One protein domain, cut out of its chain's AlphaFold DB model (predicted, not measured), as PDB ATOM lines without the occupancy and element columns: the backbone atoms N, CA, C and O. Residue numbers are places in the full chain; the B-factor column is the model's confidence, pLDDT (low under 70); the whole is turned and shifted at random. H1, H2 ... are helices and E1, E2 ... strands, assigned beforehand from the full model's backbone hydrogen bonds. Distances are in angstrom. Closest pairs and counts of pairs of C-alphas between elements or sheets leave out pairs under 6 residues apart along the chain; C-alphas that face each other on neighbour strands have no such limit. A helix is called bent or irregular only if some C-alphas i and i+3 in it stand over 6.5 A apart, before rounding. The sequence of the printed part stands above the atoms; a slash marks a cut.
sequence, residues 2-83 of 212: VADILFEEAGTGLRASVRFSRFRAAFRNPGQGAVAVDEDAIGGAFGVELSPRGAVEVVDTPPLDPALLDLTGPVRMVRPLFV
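What this domain is: This is residues 2 to 83 of the 212 residues of an uncharacterized protein of Gemmatimonadetes bacterium (UniProt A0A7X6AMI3). A strongly twisted sheet of four strands, E1 E2 E5 E6, makes one end of a rod, with the short helix H2 packed on it; the hairpin of E3 and E4 makes the other end, E2 running on into E3, and H1 sits by that hairpin. The printed part has 82 residues, in the order E1 E2 E3 E4 E5 E6 H1 H2, of mixed class, with both sheets antiparallel. It is only just compact, close to loose, with a radius of gyration of the C-alphas of 14.1 A and spans of 48 by 21 by 18 A.

Where its parts are: Find C-alpha 2 at (2.860, -53.461, -29.372); from there E1, residues 2 to 10, runs 24.8 A. E2, residues 13 to 22, runs 27.5 A. E5 is residues 45 to 50 and E6 residues 56 to 60. Look for E3 at residues 24 to 29 and E4 at 33 to 38, 17.1 A long. H1 is residues 66 to 69; H2, residues 74 to 81, ends at C-alpha 81, (5.285, -43.232, -31.010).

How they stand to each other: In the large sheet, look at N 6 and O 17, 2.9 A, between E1 and E2; N 48 and O 16, 2.8 A, between E5 and E2; and N 49 and O 57, 2.8 A, between E5 and E6. H2 is on this sheet at a height of 6.6 A; its closest C-alphas to E6 are Arg 79 and Val 56, 6.2 A. H2 is only just irregular, C-alphas 77 and 80 being 6.8 A apart, and 2 of its 4 O i to N i+4 pairs are within hydrogen-bond range; H1 is too short for such a pair. Across Phe 23, E2 runs on into E3 at 73 degrees. In the hairpin of E3 and E4, N 27 and O 35 are 2.8 A apart. H1 is not on the large sheet; its closest C-alpha to E4 is Leu 68, 6.4 A from that of Val 37.

The domain as a whole: The C-alphas farthest apart are those of Gly 11 and Gly 31, 49.1 A. The printed part has no cut and no long link. Mean pLDDT of the printed part is 86.5; look for values under 70 at residue 12 and residues 29 to 32.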
ATOM      1  N   VAL A   2       1.575 -53.546 -30.068       85.62
ATOM      2  CA  VAL A   2       2.860 -53.461 -29.372       85.62
ATOM      3  C   VAL A   2       3.908 -53.207 -30.452       85.62
ATOM      4  O   VAL A   2       3.827 -53.803 -31.528       85.62
ATOM      5  N   ALA A   3       4.827 -52.286 -30.184       87.62
ATOM      6  CA  ALA A   3       5.948 -51.993 -31.059       87.62
ATOM      7  C   ALA A   3       7.239 -51.947 -30.241       87.62
ATOM      8  O   ALA A   3       7.252 -51.381 -29.147       87.62
ATOM      9  N   ASP A   4       8.288 -52.528 -30.801       88.62
ATOM     10  CA  ASP A   4       9.653 -52.520 -30.302       88.62
ATOM     11  C   ASP A   4      10.424 -51.433 -31.056       88.62
ATOM     12  O   ASP A   4      10.315 -51.329 -32.281       88.62
ATOM     13  N   ILE A   5      11.166 -50.599 -30.325       89.12
ATOM     14  CA  ILE A   5      11.920 -49.481 -30.896       89.12
ATOM     15  C   ILE A   5      13.385 -49.626 -30.506       89.12
ATOM     16  O   ILE A   5      13.711 -49.644 -29.319       89.12
ATOM     17  N   LEU A   6      14.258 -49.696 -31.507       89.31
ATOM     18  CA  LEU A   6      15.707 -49.665 -31.334       89.31
ATOM     19  C   LEU A   6      16.235 -48.309 -31.798       89.31
ATOM     20  O   LEU A   6      15.921 -47.898 -32.910       89.31
ATOM     21  N   PHE A   7      17.024 -47.633 -30.964       87.56
ATOM     22  CA  PHE A   7      17.634 -46.343 -31.291       87.56
ATOM     23  C   PHE A   7      19.112 -46.513 -31.635       87.56
ATOM     24  O   PHE A   7      19.828 -47.257 -30.967       87.56
ATOM     25  N   GLU A   8      19.560 -45.770 -32.639       88.69
ATOM     26  CA  GLU A   8      20.944 -45.693 -33.091       88.69
ATOM     27  C   GLU A   8      21.327 -44.222 -33.291       88.69
ATOM     28  O   GLU A   8      20.523 -43.405 -33.751       88.69
ATOM     29  N   GLU A   9      22.560 -43.858 -32.941       82.25
ATOM     30  CA  GLU A   9      23.075 -42.518 -33.225       82.25
ATOM     31  C   GLU A   9      23.285 -42.335 -34.732       82.25
ATOM     32  O   GLU A   9      23.856 -43.194 -35.404       82.25
ATOM     33  N   ALA A  10      22.850 -41.195 -35.270       76.00
ATOM     34  CA  ALA A  10      22.982 -40.883 -36.687       76.00
ATOM     35  C   ALA A  10      23.437 -39.435 -36.874       76.00
ATOM     36  O   ALA A  10      22.613 -38.532 -36.988       76.00
ATOM     37  N   GLY A  11      24.753 -39.202 -36.928       71.56
ATOM     38  CA  GLY A  11      25.356 -37.905 -37.266       71.56
ATOM     39  C   GLY A  11      24.853 -36.737 -36.405       71.56
ATOM     40  O   GLY A  11      25.418 -36.448 -35.357       71.56
ATOM     41  N   THR A  12      23.815 -36.040 -36.873       68.44
ATOM     42  CA  THR A  12      23.189 -34.872 -36.224       68.44
ATOM     43  C   THR A  12      21.846 -35.169 -35.533       68.44
ATOM     44  O   THR A  12      21.216 -34.246 -35.013       68.44
ATOM     45  N   GLY A  13      21.397 -36.426 -35.514       73.44
ATOM     46  CA  GLY A  13      20.121 -36.853 -34.937       73.44
ATOM     47  C   GLY A  13      20.123 -38.305 -34.452       73.44
ATOM     48  O   GLY A  13      21.171 -38.921 -34.250       73.44
ATOM     49  N   LEU A  14      18.921 -38.844 -34.247       85.25
ATOM     50  CA  LEU A  14      18.710 -40.243 -33.877       85.25
ATOM     51  C   LEU A  14      18.027 -40.970 -35.026       85.25
ATOM     52  O   LEU A  14      17.059 -40.467 -35.598       85.25
ATOM     53  N   ARG A  15      18.495 -42.177 -35.324       90.44
ATOM     54  CA  ARG A  15      17.766 -43.131 -36.150       90.44
ATOM     55  C   ARG A  15      17.058 -44.120 -35.234       90.44
ATOM     56  O   ARG A  15      17.588 -44.508 -34.197       90.44
ATOM     57  N   ALA A  16      15.848 -44.514 -35.599       91.19
ATOM     58  CA  ALA A  16      15.100 -45.535 -34.890       91.19
ATOM     59  C   ALA A  16      14.592 -46.609 -35.855       91.19
ATOM     60  O   ALA A  16      14.113 -46.300 -36.945       91.19
ATOM     61  N   SER A  17      14.671 -47.867 -35.431       93.56
ATOM     62  CA  SER A  17      14.024 -49.005 -36.079       93.56
ATOM     63  C   SER A  17      12.782 -49.381 -35.278       93.56
ATOM     64  O   SER A  17      12.883 -49.677 -34.088       93.56
ATOM     65  N   VAL A  18      11.607 -49.334 -35.908       93.88
ATOM     66  CA  VAL A  18      10.311 -49.596 -35.267       93.88
ATOM     67  C   VAL A  18       9.716 -50.885 -35.820       93.88
ATOM     68  O   VAL A  18       9.282 -50.929 -36.971       93.88
ATOM     69  N   ARG A  19       9.625 -51.925 -34.990       94.50
ATOM     70  CA  ARG A  19       9.002 -53.206 -35.339       94.50
ATOM     71  C   ARG A  19       7.695 -53.388 -34.584       94.50
ATOM     72  O   ARG A  19       7.680 -53.351 -33.364       94.50
ATOM     73  N   PHE A  20       6.598 -53.655 -35.282       92.44
ATOM     74  CA  PHE A  20       5.326 -53.969 -34.631       92.44
ATOM     75  C   PHE A  20       5.253 -55.465 -34.299       92.44
ATOM     76  O   PHE A  20       4.901 -56.270 -35.149       92.44
ATOM     77  N   SER A  21       5.575 -55.852 -33.061       91.25
ATOM     78  CA  SER A  21       5.465 -57.245 -32.591       91.25
ATOM     79  C   SER A  21       4.029 -57.705 -32.347       91.25
ATOM     80  O   SER A  21       3.772 -58.902 -32.243       91.25
ATOM     81  N   ARG A  22       3.082 -56.768 -32.243       91.19
ATOM     82  CA  ARG A  22       1.648 -57.070 -32.249       91.19
ATOM     83  C   ARG A  22       0.883 -55.928 -32.884       91.19
ATOM     84  O   ARG A  22       0.939 -54.797 -32.398       91.19
ATOM     85  N   PHE A  23       0.061 -56.196 -33.877       91.38
ATOM     86  CA  PHE A  23      -0.735 -55.171 -34.528       91.38
ATOM     87  C   PHE A  23      -2.114 -55.716 -34.854       91.38
ATOM     88  O   PHE A  23      -2.300 -56.890 -35.111       91.38
ATOM     89  N   ARG A  24      -3.122 -54.857 -34.756       91.25
ATOM     90  CA  ARG A  24      -4.472 -55.166 -35.220       91.25
ATOM     91  C   ARG A  24      -5.085 -53.875 -35.702       91.25
ATOM     92  O   ARG A  24      -5.157 -52.913 -34.932       91.25
ATOM     93  N   ALA A  25      -5.558 -53.884 -36.932       87.44
ATOM     94  CA  ALA A  25      -6.412 -52.848 -37.468       87.44
ATOM     95  C   ALA A  25      -7.619 -53.501 -38.127       87.44
ATOM     96  O   ALA A  25      -7.538 -54.591 -38.684       87.44
ATOM     97  N   ALA A  26      -8.758 -52.833 -38.024       86.69
ATOM     98  CA  ALA A  26      -9.966 -53.255 -38.698       86.69
ATOM     99  C   ALA A  26     -10.736 -52.025 -39.157       86.69
ATOM    100  O   ALA A  26     -10.784 -51.006 -38.465       86.69
ATOM    101  N   PHE A  27     -11.369 -52.149 -40.309       80.38
ATOM    102  CA  PHE A  27     -12.246 -51.147 -40.881       80.38
ATOM    103  C   PHE A  27     -13.481 -51.827 -41.414       80.38
ATOM    104  O   PHE A  27     -13.419 -52.919 -41.967       80.38
ATOM    105  N   ARG A  28     -14.619 -51.170 -41.238       76.56
ATOM    106  CA  ARG A  28     -15.889 -51.650 -41.752       76.56
ATOM    107  C   ARG A  28     -16.504 -50.563 -42.607       76.56
ATOM    108  O   ARG A  28     -16.837 -49.497 -42.097       76.56
ATOM    109  N   ASN A  29     -16.684 -50.870 -43.884       64.12
ATOM    110  CA  ASN A  29     -17.396 -50.032 -44.831       64.12
ATOM    111  C   ASN A  29     -18.763 -50.674 -45.125       64.12
ATOM    112  O   ASN A  29     -18.807 -51.868 -45.436       64.12
ATOM    113  N   PRO A  30     -19.876 -49.920 -45.060       58.34
ATOM    114  CA  PRO A  30     -21.191 -50.409 -45.469       58.34
ATOM    115  C   PRO A  30     -21.227 -51.087 -46.852       58.34
ATOM    116  O   PRO A  30     -22.015 -52.009 -47.029       58.34
ATOM    117  N   GLY A  31     -20.374 -50.673 -47.801       68.19
ATOM    118  CA  GLY A  31     -20.344 -51.218 -49.167       68.19
ATOM    119  C   GLY A  31     -19.359 -52.367 -49.428       68.19
ATOM    120  O   GLY A  31     -19.524 -53.079 -50.410       68.19
ATOM    121  N   GLN A  32     -18.345 -52.564 -48.578       65.94
ATOM    122  CA  GLN A  32     -17.257 -53.541 -48.807       65.94
ATOM    123  C   GLN A  32     -17.086 -54.551 -47.659       65.94
ATOM    124  O   GLN A  32     -16.200 -55.400 -47.698       65.94
ATOM    125  N   GLY A  33     -17.936 -54.490 -46.630       79.06
ATOM    126  CA  GLY A  33     -17.826 -55.362 -45.464       79.06
ATOM    127  C   GLY A  33     -16.737 -54.904 -44.492       79.06
ATOM    128  O   GLY A  33     -16.447 -53.712 -44.379       79.06
ATOM    129  N   ALA A  34     -16.198 -55.844 -43.715       84.38
ATOM    130  CA  ALA A  34     -15.126 -55.576 -42.763       84.38
ATOM    131  C   ALA A  34     -13.800 -56.136 -43.285       84.38
ATOM    132  O   ALA A  34     -13.721 -57.313 -43.624       84.38
ATOM    133  N   VAL A  35     -12.774 -55.296 -43.299       85.12
ATOM    134  CA  VAL A  35     -11.382 -55.664 -43.554       85.12
ATOM    135  C   VAL A  35     -10.657 -55.629 -42.217       85.12
ATOM    136  O   VAL A  35     -10.823 -54.681 -41.447       85.12
ATOM    137  N   ALA A  36      -9.879 -56.662 -41.923       90.31
ATOM    138  CA  ALA A  36      -9.026 -56.718 -40.748       90.31
ATOM    139  C   ALA A  36      -7.631 -57.177 -41.161       90.31
ATOM    140  O   ALA A  36      -7.494 -58.046 -42.014       90.31
ATOM    141  N   VAL A  37      -6.623 -56.581 -40.540       92.62
ATOM    142  CA  VAL A  37      -5.205 -56.885 -40.738       92.62
ATOM    143  C   VAL A  37      -4.517 -56.930 -39.377       92.62
ATOM    144  O   VAL A  37      -4.973 -56.295 -38.413       92.62
ATOM    145  N   ASP A  38      -3.420 -57.665 -39.287       94.38
ATOM    146  CA  ASP A  38      -2.623 -57.830 -38.076       94.38
ATOM    147  C   ASP A  38      -1.131 -57.554 -38.331       94.38
ATOM    148  O   ASP A  38      -0.784 -56.882 -39.303       94.38
ATOM    149  N   GLU A  39      -0.253 -57.946 -37.405       94.06
ATOM    150  CA  GLU A  39       1.197 -57.747 -37.532       94.06
ATOM    151  C   GLU A  39       1.812 -58.348 -38.798       94.06
ATOM    152  O   GLU A  39       2.778 -57.776 -39.300       94.06
ATOM    153  N   ASP A  40       1.241 -59.418 -39.354       96.00
ATOM    154  CA  ASP A  40       1.794 -60.080 -40.540       96.00
ATOM    155  C   ASP A  40       1.625 -59.226 -41.808       96.00
ATOM    156  O   ASP A  40       2.345 -59.405 -42.789       96.00
ATOM    157  N   ALA A  41       0.741 -58.220 -41.768       95.06
ATOM    158  CA  ALA A  41       0.600 -57.210 -42.816       95.06
ATOM    159  C   ALA A  41       1.784 -56.220 -42.888       95.06
ATOM    160  O   ALA A  41       1.785 -55.327 -43.740       95.06
ATOM    161  N   ILE A  42       2.771 -56.341 -41.990       96.19
ATOM    162  CA  ILE A  42       3.954 -55.483 -41.892       96.19
ATOM    163  C   ILE A  42       5.202 -56.361 -42.050       96.19
ATOM    164  O   ILE A  42       5.677 -56.987 -41.106       96.19
ATOM    165  N   GLY A  43       5.785 -56.371 -43.247       95.81
ATOM    166  CA  GLY A  43       6.894 -57.249 -43.635       95.81
ATOM    167  C   GLY A  43       8.264 -56.908 -43.036       95.81
ATOM    168  O   GLY A  43       9.283 -57.242 -43.638       95.81
ATOM    169  N   GLY A  44       8.333 -56.213 -41.897       94.75
ATOM    170  CA  GLY A  44       9.598 -55.800 -41.293       94.75
ATOM    171  C   GLY A  44       9.482 -54.645 -40.301       94.75
ATOM    172  O   GLY A  44       8.450 -54.438 -39.665       94.75
ATOM    173  N   ALA A  45      10.581 -53.908 -40.150       95.75
ATOM    174  CA  ALA A  45      10.650 -52.717 -39.315       95.75
ATOM    175  C   ALA A  45      10.638 -51.452 -40.179       95.75
ATOM    176  O   ALA A  45      11.155 -51.452 -41.290       95.75
ATOM    177  N   PHE A  46      10.070 -50.375 -39.646       96.50
ATOM    178  CA  PHE A  46      10.195 -49.040 -40.222       96.50
ATOM    179  C   PHE A  46      11.519 -48.421 -39.787       96.50
ATOM    180  O   PHE A  46      11.851 -48.456 -38.601       96.50
ATOM    181  N   GLY A  47      12.241 -47.816 -40.724       95.44
ATOM    182  CA  GLY A  47      13.366 -46.937 -40.433       95.44
ATOM    183  C   GLY A  47      12.891 -45.497 -40.308       95.44
ATOM    184  O   GLY A  47      12.134 -44.994 -41.142       95.44
ATOM    185  N   VAL A  48      13.329 -44.831 -39.248       93.81
ATOM    186  CA  VAL A  48      12.845 -43.507 -38.861       93.81
ATOM    187  C   VAL A  48      14.019 -42.614 -38.509       93.81
ATOM    188  O   VAL A  48      14.910 -43.039 -37.780       93.81
ATOM    189  N   GLU A  49      13.999 -41.370 -38.967       91.00
ATOM    190  CA  GLU A  49      14.912 -40.328 -38.510       91.00
ATOM    191  C   GLU A  49      14.180 -39.333 -37.612       91.00
ATOM    192  O   GLU A  49      13.036 -38.940 -37.860       91.00
ATOM    193  N   LEU A  50      14.851 -38.964 -36.524       86.00
ATOM    194  CA  LEU A  50      14.348 -38.055 -35.511       86.00
ATOM    195  C   LEU A  50      15.224 -36.813 -35.474       86.00
ATOM    196  O   LEU A  50      16.430 -36.879 -35.210       86.00
ATOM    197  N   SER A  51      14.596 -35.659 -35.674       80.62
ATOM    198  CA  SER A  51      15.262 -34.386 -35.424       80.62
ATOM    199  C   SER A  51      15.420 -34.146 -33.915       80.62
ATOM    200  O   SER A  51      14.634 -34.671 -33.120       80.62
ATOM    201  N   PRO A  52      16.338 -33.258 -33.490       74.75
ATOM    202  CA  PRO A  52      16.462 -32.857 -32.085       74.75
ATOM    203  C   PRO A  52      15.180 -32.274 -31.465       74.75
ATOM    204  O   PRO A  52      15.071 -32.180 -30.246       74.75
ATOM    205  N   ARG A  53      14.200 -31.868 -32.287       76.19
ATOM    206  CA  ARG A  53      12.887 -31.365 -31.845       76.19
ATOM    207  C   ARG A  53      11.801 -32.448 -31.820       76.19
ATOM    208  O   ARG A  53      10.627 -32.141 -31.637       76.19
ATOM    209  N   GLY A  54      12.162 -33.710 -32.050       76.19
ATOM    210  CA  GLY A  54      11.206 -34.815 -32.134       76.19
ATOM    211  C   GLY A  54      10.373 -34.812 -33.419       76.19
ATOM    212  O   GLY A  54       9.307 -35.426 -33.455       76.19
ATOM    213  N   ALA A  55      10.828 -34.120 -34.474       80.88
ATOM    214  CA  ALA A  55      10.226 -34.279 -35.797       80.88
ATOM    215  C   ALA A  55      10.595 -35.661 -36.344       80.88
ATOM    216  O   ALA A  55      11.744 -36.076 -36.218       80.88
ATOM    217  N   VAL A  56       9.614 -36.345 -36.926       86.75
ATOM    218  CA  VAL A  56       9.720 -37.733 -37.379       86.75
ATOM    219  C   VAL A  56       9.687 -37.764 -38.896       86.75
ATOM    220  O   VAL A  56       8.720 -37.284 -39.490       86.75
ATOM    221  N   GLU A  57      10.684 -38.395 -39.496       89.69
ATOM    222  CA  GLU A  57      10.713 -38.727 -40.916       89.69
ATOM    223  C   GLU A  57      10.807 -40.246 -41.078       89.69
ATOM    224  O   GLU A  57      11.660 -40.888 -40.471       89.69
ATOM    225  N   VAL A  58       9.901 -40.842 -41.857       91.75
ATOM    226  CA  VAL A  58       9.987 -42.269 -42.200       91.75
ATOM    227  C   VAL A  58      10.908 -42.395 -43.409       91.75
ATOM    228  O   VAL A  58      10.529 -41.988 -44.503       91.75
ATOM    229  N   VAL A  59      12.106 -42.938 -43.195       93.69
ATOM    230  CA  VAL A  59      13.156 -43.066 -44.223       93.69
ATOM    231  C   VAL A  59      13.212 -44.455 -44.851       93.69
ATOM    232  O   VAL A  59      13.714 -44.603 -45.960       93.69
ATOM    233  N   ASP A  60      12.676 -45.464 -44.163       94.00
ATOM    234  CA  ASP A  60      12.542 -46.820 -44.685       94.00
ATOM    235  C   ASP A  60      11.175 -47.390 -44.298       94.00
ATOM    236  O   ASP A  60      10.769 -47.354 -43.132       94.00
ATOM    237  N   THR A  61      10.440 -47.876 -45.293       95.00
ATOM    238  CA  THR A  61       9.107 -48.458 -45.114       95.00
ATOM    239  C   THR A  61       9.188 -49.930 -45.504       95.00
ATOM    240  O   THR A  61       9.488 -50.216 -46.666       95.00
ATOM    241  N   PRO A  62       8.908 -50.870 -44.582       95.50
ATOM    242  CA  PRO A  62       8.915 -52.283 -44.919       95.50
ATOM    243  C   PRO A  62       7.788 -52.582 -45.917       95.50
ATOM    244  O   PRO A  62       6.857 -51.784 -46.050       95.50
ATOM    245  N   PRO A  63       7.806 -53.739 -46.595       94.81
ATOM    246  CA  PRO A  63       6.666 -54.173 -47.393       94.81
ATOM    247  C   PRO A  63       5.382 -54.157 -46.552       94.81
ATOM    248  O   PRO A  63       5.359 -54.723 -45.458       94.81
ATOM    249  N   LEU A  64       4.330 -53.503 -47.045       93.00
ATOM    250  CA  LEU A  64       3.028 -53.426 -46.378       93.00
ATOM    251  C   LEU A  64       1.966 -54.110 -47.232       93.00
ATOM    252  O   LEU A  64       1.950 -53.947 -48.453       93.00
ATOM    253  N   ASP A  65       1.064 -54.841 -46.580       91.81
ATOM    254  CA  ASP A  65      -0.114 -55.384 -47.250       91.81
ATOM    255  C   ASP A  65      -0.980 -54.236 -47.817       91.81
ATOM    256  O   ASP A  65      -1.222 -53.246 -47.114       91.81
ATOM    257  N   PRO A  66      -1.478 -54.330 -49.064       85.69
ATOM    258  CA  PRO A  66      -2.343 -53.305 -49.646       85.69
ATOM    259  C   PRO A  66      -3.575 -52.971 -48.793       85.69
ATOM    260  O   PRO A  66      -3.940 -51.803 -48.670       85.69
ATOM    261  N   ALA A  67      -4.176 -53.962 -48.132       84.56
ATOM    262  CA  ALA A  67      -5.310 -53.743 -47.246       84.56
ATOM    263  C   ALA A  67      -4.931 -52.912 -46.015       84.56
ATOM    264  O   ALA A  67      -5.775 -52.195 -45.490       84.56
ATOM    265  N   LEU A  68      -3.679 -52.967 -45.544       87.12
ATOM    266  CA  LEU A  68      -3.197 -52.095 -44.471       87.12
ATOM    267  C   LEU A  68      -3.024 -50.652 -44.957       87.12
ATOM    268  O   LEU A  68      -3.387 -49.721 -44.234       87.12
ATOM    269  N   LEU A  69      -2.515 -50.472 -46.176       84.06
ATOM    270  CA  LEU A  69      -2.329 -49.156 -46.792       84.06
ATOM    271  C   LEU A  69      -3.657 -48.405 -46.973       84.06
ATOM    272  O   LEU A  69      -3.720 -47.200 -46.717       84.06
ATOM    273  N   ASP A  70      -4.737 -49.126 -47.287       77.81
ATOM    274  CA  ASP A  70      -6.097 -48.574 -47.345       77.81
ATOM    275  C   ASP A  70      -6.592 -48.058 -45.973       77.81
ATOM    276  O   ASP A  70      -7.438 -47.163 -45.889       77.81
ATOM    277  N   LEU A  71      -6.055 -48.589 -44.868       78.94
ATOM    278  CA  LEU A  71      -6.427 -48.209 -43.499       78.94
ATOM    279  C   LEU A  71      -5.578 -47.052 -42.973       78.94
ATOM    280  O   LEU A  71      -6.076 -46.106 -42.339       78.94
ATOM    281  N   THR A  72      -4.264 -47.153 -43.162       83.38
ATOM    282  CA  THR A  72      -3.292 -46.235 -42.583       83.38
ATOM    283  C   THR A  72      -1.996 -46.200 -43.382       83.38
ATOM    284  O   THR A  72      -1.454 -47.230 -43.761       83.38
ATOM    285  N   GLY A  73      -1.460 -44.993 -43.571       85.12
ATOM    286  CA  GLY A  73      -0.136 -44.807 -44.149       85.12
ATOM    287  C   GLY A  73       0.996 -45.034 -43.134       85.12
ATOM    288  O   GLY A  73       0.751 -44.987 -41.916       85.12
ATOM    289  N   PRO A  74       2.234 -45.245 -43.622       88.62
ATOM    290  CA  PRO A  74       3.433 -45.458 -42.807       88.62
ATOM    291  C   PRO A  74       3.650 -44.393 -41.726       88.62
ATOM    292  O   PRO A  74       3.849 -44.713 -40.550       88.62
ATOM    293  N   VAL A  75       3.544 -43.108 -42.085       88.62
ATOM    294  CA  VAL A  75       3.813 -42.002 -41.154       88.62
ATOM    295  C   VAL A  75       2.778 -42.006 -40.037       88.62
ATOM    296  O   VAL A  75       3.108 -41.774 -38.873       88.62
ATOM    297  N   ARG A  76       1.520 -42.329 -40.350       85.81
ATOM    298  CA  ARG A  76       0.437 -42.404 -39.357       85.81
ATOM    299  C   ARG A  76       0.596 -43.564 -38.372       85.81
ATOM    300  O   ARG A  76       0.098 -43.445 -37.251       85.81
ATOM    301  N   MET A  77       1.282 -44.640 -38.756       89.12
ATOM    302  CA  MET A  77       1.603 -45.755 -37.857       89.12
ATOM    303  C   MET A  77       2.732 -45.393 -36.891       89.12
ATOM    304  O   MET A  77       2.637 -45.668 -35.695       89.12
ATOM    305  N   VAL A  78       3.779 -44.750 -37.408       90.94
ATOM    306  CA  VAL A  78       5.035 -44.516 -36.688       90.94
ATOM    307  C   VAL A  78       5.007 -43.234 -35.854       90.94
ATOM    308  O   VAL A  78       5.343 -43.257 -34.672       90.94
ATOM    309  N   ARG A  79       4.563 -42.106 -36.427       88.44
ATOM    310  CA  ARG A  79       4.606 -40.777 -35.785       88.44
ATOM    311  C   ARG A  79       4.029 -40.746 -34.362       88.44
ATOM    312  O   ARG A  79       4.619 -40.073 -33.521       88.44
ATOM    313  N   PRO A  80       2.905 -41.420 -34.038       87.44
ATOM    314  CA  PRO A  80       2.344 -41.365 -32.689       87.44
ATOM    315  C   PRO A  80       3.276 -41.875 -31.581       87.44
ATOM    316  O   PRO A  80       3.061 -41.513 -30.422       87.44
ATOM    317  N   LEU A  81       4.280 -42.689 -31.930       86.94
ATOM    318  CA  LEU A  81       5.285 -43.232 -31.010       86.94
ATOM    319  C   LEU A  81       6.298 -42.179 -30.537       86.94
ATOM    320  O   LEU A  81       7.015 -42.418 -29.570       86.94
ATOM    321  N   PHE A  82       6.328 -41.010 -31.177       85.94
ATOM    322  CA  PHE A  82       7.250 -39.927 -30.866       85.94
ATOM    323  C   PHE A  82       6.488 -38.652 -30.487       85.94
ATOM    324  O   PHE A  82       5.334 -38.429 -30.881       85.94
ATOM    325  N   VAL A  83       7.132 -37.823 -29.669       81.00
ATOM    326  CA  VAL A  83       6.553 -36.606 -29.098       81.00
ATOM    327  C   VAL A  83       7.304 -35.409 -29.674       81.00
ATOM    328  O   VAL A  83       8.523 -35.358 -29.527       81.00
TER     329      VAL A  83